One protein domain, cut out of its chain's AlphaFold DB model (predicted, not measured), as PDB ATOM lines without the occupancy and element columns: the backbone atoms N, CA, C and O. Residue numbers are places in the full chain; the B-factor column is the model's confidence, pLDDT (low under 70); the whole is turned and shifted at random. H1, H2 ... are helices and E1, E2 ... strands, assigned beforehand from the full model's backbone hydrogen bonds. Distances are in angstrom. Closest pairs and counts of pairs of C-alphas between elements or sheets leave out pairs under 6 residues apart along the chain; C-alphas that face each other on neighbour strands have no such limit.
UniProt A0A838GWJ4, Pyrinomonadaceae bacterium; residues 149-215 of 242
ATOM      1  N   THR A 149      -8.099 -34.757  19.087       77.31
ATOM      2  CA  THR A 149      -6.804 -35.408  18.869       77.31
ATOM      3  C   THR A 149      -6.922 -36.736  18.130       77.31
ATOM      4  O   THR A 149      -5.906 -37.246  17.665       77.31
ATOM      5  N   GLU A 150      -8.126 -37.308  18.045       78.56
ATOM      6  CA  GLU A 150      -8.384 -38.515  17.258       78.56
ATOM      7  C   GLU A 150      -8.295 -38.242  15.746       78.56
ATOM      8  O   GLU A 150      -8.052 -39.170  14.988       78.56
ATOM      9  N   CYS A 151      -8.339 -36.977  15.304       80.00
ATOM     10  CA  CYS A 151      -8.173 -36.578  13.900       80.00
ATOM     11  C   CYS A 151      -6.705 -36.493  13.428       80.00
ATOM     12  O   CYS A 151      -6.401 -35.687  12.549       80.00
ATOM     13  N   ILE A 152      -5.783 -37.230  14.055       82.81
ATOM     14  CA  ILE A 152      -4.381 -37.343  13.619       82.81
ATOM     15  C   ILE A 152      -4.181 -38.770  13.117       82.81
ATOM     16  O   ILE A 152      -3.894 -39.681  13.901       82.81
ATOM     17  N   GLU A 153      -4.334 -38.951  11.814       83.56
ATOM     18  CA  GLU A 153      -4.375 -40.259  11.168       83.56
ATOM     19  C   GLU A 153      -3.301 -40.401  10.083       83.56
ATOM     20  O   GLU A 153      -2.750 -41.493   9.934       83.56
ATOM     21  N   ASP A 154      -2.954 -39.318   9.374       86.44
ATOM     22  CA  ASP A 154      -2.071 -39.382   8.202       86.44
ATOM     23  C   ASP A 154      -1.240 -38.097   7.980       86.44
ATOM     24  O   ASP A 154      -1.371 -37.079   8.666       86.44
ATOM     25  N   HIS A 155      -0.337 -38.154   7.003       88.31
ATOM     26  CA  HIS A 155       0.393 -37.018   6.459       88.31
ATOM     27  C   HIS A 155      -0.534 -35.831   6.157       88.31
ATOM     28  O   HIS A 155      -1.588 -35.976   5.540       88.31
ATOM     29  N   GLY A 156      -0.100 -34.632   6.533       89.69
ATOM     30  CA  GLY A 156      -0.845 -33.388   6.395       89.69
ATOM     31  C   GLY A 156      -1.553 -32.954   7.678       89.69
ATOM     32  O   GLY A 156      -1.811 -31.758   7.835       89.69
ATOM     33  N   ASP A 157      -1.827 -33.858   8.624       89.62
ATOM     34  CA  ASP A 157      -2.557 -33.502   9.845       89.62
ATOM     35  C   ASP A 157      -1.762 -32.563  10.748       89.62
ATOM     36  O   ASP A 157      -2.294 -31.559  11.229       89.62
ATOM     37  N   TYR A 158      -0.465 -32.811  10.946       90.00
ATOM     38  CA  TYR A 158       0.368 -31.894  11.726       90.00
ATOM     39  C   TYR A 158       0.576 -30.568  11.002       90.00
ATOM     40  O   TYR A 158       0.616 -29.521  11.654       90.00
ATOM     41  N   ALA A 159       0.656 -30.590   9.670       92.12
ATOM     42  CA  ALA A 159       0.716 -29.368   8.882       92.12
ATOM     43  C   ALA A 159      -0.566 -28.529   9.045       92.12
ATOM     44  O   ALA A 159      -0.485 -27.333   9.328       92.12
ATOM     45  N   ARG A 160      -1.747 -29.158   8.972       91.31
ATOM     46  CA  ARG A 160      -3.054 -28.514   9.188       91.31
ATOM     47  C   ARG A 160      -3.175 -27.920  10.590       91.31
ATOM     48  O   ARG A 160      -3.626 -26.785  10.738       91.31
ATOM     49  N   ILE A 161      -2.725 -28.647  11.616       90.88
ATOM     50  CA  ILE A 161      -2.672 -28.150  13.000       90.88
ATOM     51  C   ILE A 161      -1.781 -26.904  13.091       90.88
ATOM     52  O   ILE A 161      -2.179 -25.910  13.697       90.88
ATOM     53  N   ALA A 162      -0.594 -26.933  12.479       91.56
ATOM     54  CA  ALA A 162       0.336 -25.807  12.494       91.56
ATOM     55  C   ALA A 162      -0.255 -24.565  11.807       91.56
ATOM     56  O   ALA A 162      -0.205 -23.471  12.370       91.56
ATOM     57  N   MET A 163      -0.885 -24.747  10.644       92.19
ATOM     58  CA  MET A 163      -1.609 -23.681   9.944       92.19
ATOM     59  C   MET A 163      -2.733 -23.107  10.812       92.19
ATOM     60  O   MET A 163      -2.868 -21.892  10.934       92.19
ATOM     61  N   ARG A 164      -3.499 -23.962  11.501       92.19
ATOM     62  CA  ARG A 164      -4.553 -23.501  12.409       92.19
ATOM     63  C   ARG A 164      -3.996 -22.709  13.596       92.19
ATOM     64  O   ARG A 164      -4.592 -21.713  14.001       92.19
ATOM     65  N   MET A 165      -2.849 -23.103  14.147       91.06
ATOM     66  CA  MET A 165      -2.182 -22.336  15.207       91.06
ATOM     67  C   MET A 165      -1.730 -20.950  14.729       91.06
ATOM     68  O   MET A 165      -1.854 -19.986  15.481       91.06
ATOM     69  N   GLU A 166      -1.233 -20.838  13.495       91.25
ATOM     70  CA  GLU A 166      -0.884 -19.551  12.880       91.25
ATOM     71  C   GLU A 166      -2.116 -18.646  12.711       91.25
ATOM     72  O   GLU A 166      -2.063 -17.465  13.059       91.25
ATOM     73  N   GLU A 167      -3.250 -19.195  12.256       90.62
ATOM     74  CA  GLU A 167      -4.511 -18.447  12.162       90.62
ATOM     75  C   GLU A 167      -4.957 -17.895  13.522       90.62
ATOM     76  O   GLU A 167      -5.282 -16.710  13.629       90.62
ATOM     77  N   LEU A 168      -4.934 -18.733  14.567       90.75
ATOM     78  CA  LEU A 168      -5.306 -18.342  15.934       90.75
ATOM     79  C   LEU A 168      -4.381 -17.248  16.487       90.75
ATOM     80  O   LEU A 168      -4.837 -16.332  17.175       90.75
ATOM     81  N   ALA A 169      -3.091 -17.301  16.142       88.19
ATOM     82  CA  ALA A 169      -2.121 -16.278  16.519       88.19
ATOM     83  C   ALA A 169      -2.427 -14.921  15.873       88.19
ATOM     84  O   ALA A 169      -2.023 -13.875  16.382       88.19
ATOM     85  N   GLY A 170      -3.179 -14.890  14.769       85.69
ATOM     86  CA  GLY A 170      -3.638 -13.667  14.111       85.69
ATOM     87  C   GLY A 170      -2.508 -12.669  13.840       85.69
ATOM     88  O   GLY A 170      -2.683 -11.470  14.063       85.69
ATOM     89  N   GLY A 171      -1.352 -13.178  13.402       86.06
ATOM     90  CA  GLY A 171      -0.199 -12.387  12.968       86.06
ATOM     91  C   GLY A 171       0.932 -12.200  13.985       86.06
ATOM     92  O   GLY A 171       1.923 -11.558  13.630       86.06
ATOM     93  N   ASP A 172       0.831 -12.752  15.198       86.56
ATOM     94  CA  ASP A 172       1.914 -12.693  16.202       86.56
ATOM     95  C   ASP A 172       3.157 -13.480  15.760       86.56
ATOM     96  O   ASP A 172       4.300 -13.113  16.055       86.56
ATOM     97  N   PHE A 173       2.941 -14.534  14.978       89.19
ATOM     98  CA  PHE A 173       3.983 -15.233  14.251       89.19
ATOM     99  C   PHE A 173       3.483 -15.680  12.879       89.19
ATOM    100  O   PHE A 173       2.282 -15.662  12.614       89.19
ATOM    101  N   SER A 174       4.418 -16.078  12.018       89.94
ATOM    102  CA  SER A 174       4.122 -16.747  10.757       89.94
ATOM    103  C   SER A 174       4.944 -18.018  10.582       89.94
ATOM    104  O   SER A 174       6.083 -18.102  11.063       89.94
ATOM    105  N   LEU A 175       4.375 -18.988   9.874       90.75
ATOM    106  CA  LEU A 175       4.983 -20.274   9.561       90.75
ATOM    107  C   LEU A 175       5.220 -20.393   8.051       90.75
ATOM    108  O   LEU A 175       4.370 -20.053   7.238       90.75
ATOM    109  N   GLU A 176       6.386 -20.891   7.649       91.44
ATOM    110  CA  GLU A 176       6.711 -21.133   6.239       91.44
ATOM    111  C   GLU A 176       7.348 -22.505   6.040       91.44
ATOM    112  O   GLU A 176       8.089 -22.983   6.898       91.44
ATOM    113  N   GLY A 177       7.151 -23.090   4.852       91.25
ATOM    114  CA  GLY A 177       7.742 -24.387   4.510       91.25
ATOM    115  C   GLY A 177       7.315 -25.473   5.492       91.25
ATOM    116  O   GLY A 177       8.170 -26.186   6.007       91.25
ATOM    117  N   ILE A 178       6.018 -25.499   5.811       92.19
ATOM    118  CA  ILE A 178       5.429 -26.488   6.706       92.19
ATOM    119  C   ILE A 178       5.438 -27.833   5.984       92.19
ATOM    120  O   ILE A 178       4.841 -27.977   4.920       92.19
ATOM    121  N   GLU A 179       6.118 -28.800   6.577       90.94
ATOM    122  CA  GLU A 179       6.181 -30.181   6.119       90.94
ATOM    123  C   GLU A 179       5.948 -31.089   7.315       90.94
ATOM    124  O   GLU A 179       6.468 -30.838   8.407       90.94
ATOM    125  N   ASP A 180       5.201 -32.163   7.120       92.44
ATOM    126  CA  ASP A 180       4.994 -33.157   8.152       92.44
ATOM    127  C   ASP A 180       5.136 -34.584   7.635       92.44
ATOM    128  O   ASP A 180       5.194 -34.881   6.441       92.44
ATOM    129  N   PHE A 181       5.248 -35.490   8.594       88.56
ATOM    130  CA  PHE A 181       5.322 -36.913   8.345       88.56
ATOM    131  C   PHE A 181       4.668 -37.649   9.494       88.56
ATOM    132  O   PHE A 181       5.007 -37.383  10.649       88.56
ATOM    133  N   ILE A 182       3.806 -38.609   9.177       86.12
ATOM    134  CA  ILE A 182       3.174 -39.487  10.149       86.12
ATOM    135  C   ILE A 182       3.253 -40.917   9.615       86.12
ATOM    136  O   ILE A 182       2.823 -41.207   8.513       86.12
ATOM    137  N   ASP A 183       3.823 -41.813  10.410       83.94
ATOM    138  CA  ASP A 183       3.780 -43.256  10.206       83.94
ATOM    139  C   ASP A 183       3.360 -43.877  11.538       83.94
ATOM    140  O   ASP A 183       4.140 -43.977  12.497       83.94
ATOM    141  N   LEU A 184       2.074 -44.215  11.620       83.75
ATOM    142  CA  LEU A 184       1.477 -44.771  12.827       83.75
ATOM    143  C   LEU A 184       1.890 -46.228  13.059       83.75
ATOM    144  O   LEU A 184       1.969 -46.636  14.220       83.75
ATOM    145  N   GLU A 185       2.205 -46.982  12.001       86.12
ATOM    146  CA  GLU A 185       2.632 -48.382  12.102       86.12
ATOM    147  C   GLU A 185       3.971 -48.492  12.835       86.12
ATOM    148  O   GLU A 185       4.133 -49.320  13.736       86.12
ATOM    149  N   VAL A 186       4.921 -47.612  12.505       86.56
ATOM    150  CA  VAL A 186       6.244 -47.578  13.150       86.56
ATOM    151  C   VAL A 186       6.339 -46.553  14.287       86.56
ATOM    152  O   VAL A 186       7.386 -46.430  14.930       86.56
ATOM    153  N   GLY A 187       5.260 -45.814  14.561       84.38
ATOM    154  CA  GLY A 187       5.178 -44.836  15.648       84.38
ATOM    155  C   GLY A 187       6.108 -43.633  15.469       84.38
ATOM    156  O   GLY A 187       6.704 -43.149  16.438       84.38
ATOM    157  N   LYS A 188       6.271 -43.149  14.236       84.12
ATOM    158  CA  LYS A 188       7.149 -42.024  13.908       84.12
ATOM    159  C   LYS A 188       6.331 -40.867  13.362       84.12
ATOM    160  O   LYS A 188       5.653 -41.026  12.360       84.12
ATOM    161  N   ALA A 189       6.475 -39.692  13.964       85.94
ATOM    162  CA  ALA A 189       5.917 -38.478  13.398       85.94
ATOM    163  C   ALA A 189       6.874 -37.288  13.554       85.94
ATOM    164  O   ALA A 189       7.688 -37.237  14.483       85.94
ATOM    165  N   TRP A 190       6.827 -36.337  12.633       87.75
ATOM    166  CA  TRP A 190       7.579 -35.089  12.744       87.75
ATOM    167  C   TRP A 190       6.870 -33.954  12.015       87.75
ATOM    168  O   TRP A 190       6.032 -34.181  11.149       87.75
ATOM    169  N   LEU A 191       7.219 -32.734  12.410       89.88
ATOM    170  CA  LEU A 191       6.736 -31.493  11.824       89.88
ATOM    171  C   LEU A 191       7.938 -30.550  11.698       89.88
ATOM    172  O   LEU A 191       8.687 -30.341  12.660       89.88
ATOM    173  N   ALA A 192       8.133 -30.000  10.507       86.94
ATOM    174  CA  ALA A 192       9.199 -29.067  10.186       86.94
ATOM    175  C   ALA A 192       8.603 -27.777   9.623       86.94
ATOM    176  O   ALA A 192       7.674 -27.815   8.825       86.94
ATOM    177  N   PHE A 193       9.130 -26.632  10.059       90.50
ATOM    178  CA  PHE A 193       8.730 -25.321   9.551       90.50
ATOM    179  C   PHE A 193       9.770 -24.250   9.889       90.50
ATOM    180  O   PHE A 193      10.620 -24.384  10.776       90.50
ATOM    181  N   ARG A 194       9.676 -23.117   9.200       86.75
ATOM    182  CA  ARG A 194      10.346 -21.873   9.583       86.75
ATOM    183  C   ARG A 194       9.355 -20.990  10.324       86.75
ATOM    184  O   ARG A 194       8.253 -20.772   9.840       86.75
ATOM    185  N   LEU A 195       9.761 -20.479  11.478       87.62
ATOM    186  CA  LEU A 195       8.957 -19.638  12.356       87.62
ATOM    187  C   LEU A 195       9.509 -18.213  12.346       87.62
ATOM    188  O   LEU A 195      10.681 -17.986  12.647       87.62
ATOM    189  N   THR A 196       8.656 -17.239  12.057       86.56
ATOM    190  CA  THR A 196       8.974 -15.822  12.256       86.56
ATOM    191  C   THR A 196       8.078 -15.269  13.349       86.56
ATOM    192  O   THR A 196       6.870 -15.248  13.181       86.56
ATOM    193  N   ILE A 197       8.659 -14.799  14.451       85.25
ATOM    194  CA  ILE A 197       7.925 -14.195  15.569       85.25
ATOM    195  C   ILE A 197       8.050 -12.674  15.475       85.25
ATOM    196  O   ILE A 197       9.156 -12.150  15.284       85.25
ATOM    197  N   ARG A 198       6.934 -11.959  15.639       81.19
ATOM    198  CA  ARG A 198       6.943 -10.503  15.813       81.19
ATOM    199  C   ARG A 198       7.233 -10.166  17.270       81.19
ATOM    200  O   ARG A 198       6.577 -10.663  18.176       81.19
ATOM    201  N   ILE A 199       8.213  -9.299  17.492       81.06
ATOM    202  CA  ILE A 199       8.553  -8.780  18.821       81.06
ATOM    203  C   ILE A 199       8.481  -7.255  18.804       81.06
ATOM    204  O   ILE A 199       8.614  -6.616  17.759       81.06
ATOM    205  N   ILE A 200       8.288  -6.642  19.971       70.25
ATOM    206  CA  ILE A 200       8.301  -5.180  20.088       70.25
ATOM    207  C   ILE A 200       9.705  -4.682  19.690       70.25
ATOM    208  O   ILE A 200      10.671  -4.910  20.414       70.25
ATOM    209  N   GLY A 201       9.820  -4.039  18.521       64.38
ATOM    210  CA  GLY A 201      11.081  -3.515  17.974       64.38
ATOM    211  C   GLY A 201      11.703  -4.294  16.801       64.38
ATOM    212  O   GLY A 201      12.776  -3.903  16.347       64.38
ATOM    213  N   GLY A 202      11.069  -5.354  16.279       70.12
ATOM    214  CA  GLY A 202      11.564  -6.074  15.093       70.12
ATOM    215  C   GLY A 202      10.959  -7.469  14.890       70.12
ATOM    216  O   GLY A 202       9.929  -7.801  15.467       70.12
ATOM    217  N   ASN A 203      11.619  -8.304  14.079       68.38
ATOM    218  CA  ASN A 203      11.224  -9.699  13.844       68.38
ATOM    219  C   ASN A 203      12.369 -10.650  14.217       68.38
ATOM    220  O   ASN A 203      13.512 -10.421  13.819       68.38
ATOM    221  N   LEU A 204      12.052 -11.741  14.917       73.50
ATOM    222  CA  LEU A 204      12.975 -12.847  15.174       73.50
ATOM    223  C   LEU A 204      12.631 -14.011  14.239       73.50
ATOM    224  O   LEU A 204      11.478 -14.434  14.177       73.50
ATOM    225  N   ARG A 205      13.624 -14.542  13.519       67.00
ATOM    226  CA  ARG A 205      13.459 -15.720  12.656       67.00
ATOM    227  C   ARG A 205      14.138 -16.929  13.286       67.00
ATOM    228  O   ARG A 205      15.321 -16.872  13.610       67.00
ATOM    229  N   LEU A 206      13.389 -18.012  13.427       66.75
ATOM    230  CA  LEU A 206      13.831 -19.297  13.953       66.75
ATOM    231  C   LEU A 206      13.492 -20.382  12.928       66.75
ATOM    232  O   LEU A 206      12.448 -20.345  12.285       66.75
ATOM    233  N   ILE A 207      14.366 -21.369  12.777       58.16
ATOM    234  CA  ILE A 207      14.045 -22.584  12.025       58.16
ATOM    235  C   ILE A 207      13.816 -23.673  13.063       58.16
ATOM    236  O   ILE A 207      14.728 -23.976  13.833       58.16
ATOM    237  N   MET A 208      12.604 -24.226  13.113       62.56
ATOM    238  CA  MET A 208      12.276 -25.326  14.011       62.56
ATOM    239  C   MET A 208      12.102 -26.603  13.198       62.56
ATOM    240  O   MET A 208      11.200 -26.730  12.377       62.56
ATOM    241  N   ILE A 209      12.979 -27.568  13.453       54.81
ATOM    242  CA  ILE A 209      12.843 -28.931  12.945       54.81
ATOM    243  C   ILE A 209      12.619 -29.807  14.174       54.81
ATOM    244  O   ILE A 209      13.550 -30.059  14.941       54.81
ATOM    245  N   GLY A 210      11.364 -30.192  14.406       51.28
ATOM    246  CA  GLY A 210      10.958 -30.981  15.563       51.28
ATOM    247  C   GLY A 210      10.760 -32.447  15.194       51.28
ATOM    248  O   GLY A 210      10.000 -32.767  14.287       51.28
ATOM    249  N   TRP A 211      11.405 -33.353  15.929       44.59
ATOM    250  CA  TRP A 211      11.166 -34.794  15.818       44.59
ATOM    251  C   TRP A 211      10.299 -35.246  16.990       44.59
ATOM    252  O   TRP A 211      10.752 -35.203  18.135       44.59
ATOM    253  N   ILE A 212       9.082 -35.725  16.726       49.59
ATOM    254  CA  ILE A 212       8.249 -36.358  17.753       49.59
ATOM    255  C   ILE A 212       8.437 -37.869  17.621       49.59
ATOM    256  O   ILE A 212       7.688 -38.589  16.962       49.59
ATOM    257  N   ARG A 213       9.497 -38.391  18.247       40.59
ATOM    258  CA  ARG A 213       9.655 -39.843  18.357       40.59
ATOM    259  C   ARG A 213       8.684 -40.343  19.422       40.59
ATOM    260  O   ARG A 213       8.838 -40.002  20.592       40.59
ATOM    261  N   LYS A 214       7.728 -41.197  19.047       40.50
ATOM    262  CA  LYS A 214       6.876 -41.919  20.001       40.50
ATOM    263  C   LYS A 214       7.696 -43.028  20.676       40.50
ATOM    264  O   LYS A 214       7.413 -44.211  20.528       40.50
ATOM    265  N   SER A 215       8.750 -42.686  21.418       32.81
ATOM    266  CA  SER A 215       9.313 -43.621  22.395       32.81
ATOM    267  C   SER A 215       8.350 -43.650  23.571       32.81
ATOM    268  O   SER A 215       8.414 -42.780  24.433       32.81
TER     269      SER A 215
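This is residues 149 to 215 of the 242 residues of a protein of Pyrinomonadaceae bacterium (UniProt A0A838GWJ4). A long, narrow, twisted sheet of three strands, E1, E2 and E3, makes the length of the domain, and one shorter helix, H1, packs along one of its faces, mainly on E1 and E2; the other face is bare of named helices. The sheet is a meander, each strand the antiparallel neighbour of the one before, in the order E1, E2, E3, and with H1 on one face it makes two layers. The printed part has 67 residues, with one named helix followed by three named strands along the chain, and its class is mixed, helices and strands. The outline is a rod spanning 46 by 19 by 18 A, only just loose and close to compact, with a radius of gyration of the C-alphas of 13.4 A.

E2, residues 188 to 199, measures 33.6 A from first to last C-alpha. E1, residues 173 to 183, measures 28.3 A and bends by 68 degrees at residue 177. E3, residues 202 to 213, measures 34.0 A and ends with C-alpha 213 at (9.655, -39.843, 18.357). H1, residues 157 to 169, measures 18.5 A and begins with C-alpha 157 at (-2.557, -33.502, 9.845).

E2 is the inner strand, and E1 and E3 are the edge strands. E1 and E2 form a hairpin, antiparallel at 176 degrees between their directions; N 174 and O 196 are 2.8 A apart and N 183 and O 188 2.8 A, both within hydrogen-bond range. E2 and E3 form a second hairpin, antiparallel at 168 degrees, with N 195 and O 206 within hydrogen-bond range at 2.8 A and N 189 and O 212 at 3.4 A. H1 is on the sheet, at a height of 8.2 A over the sheet. It runs along the strands, its line and that of E2 standing at 14 degrees on the local plane. It lies over E2, on which 6 of its 13 C-alphas fall, and only just not over E1, on which 2 fall. The closest C-alphas of H1 and E1 are those of Ala 159 and Asp 180, 5.8 A apart; those of H1 and E2 are Tyr 158 and Leu 191, 6.4 A apart. In H1 every O i to N i+4 pair is within hydrogen-bond range.

The two C-alphas farthest apart, those of Glu 185 and Gly 201, are 46.0 A from each other. The printed part has no cut, and the links H1 to E1, E1 to E2 and E2 to E3 are tight. The mean pLDDT of the printed part is 80.3; residues 201, 203 and 205 to 215 are under 70, and E3 has a mean of 59.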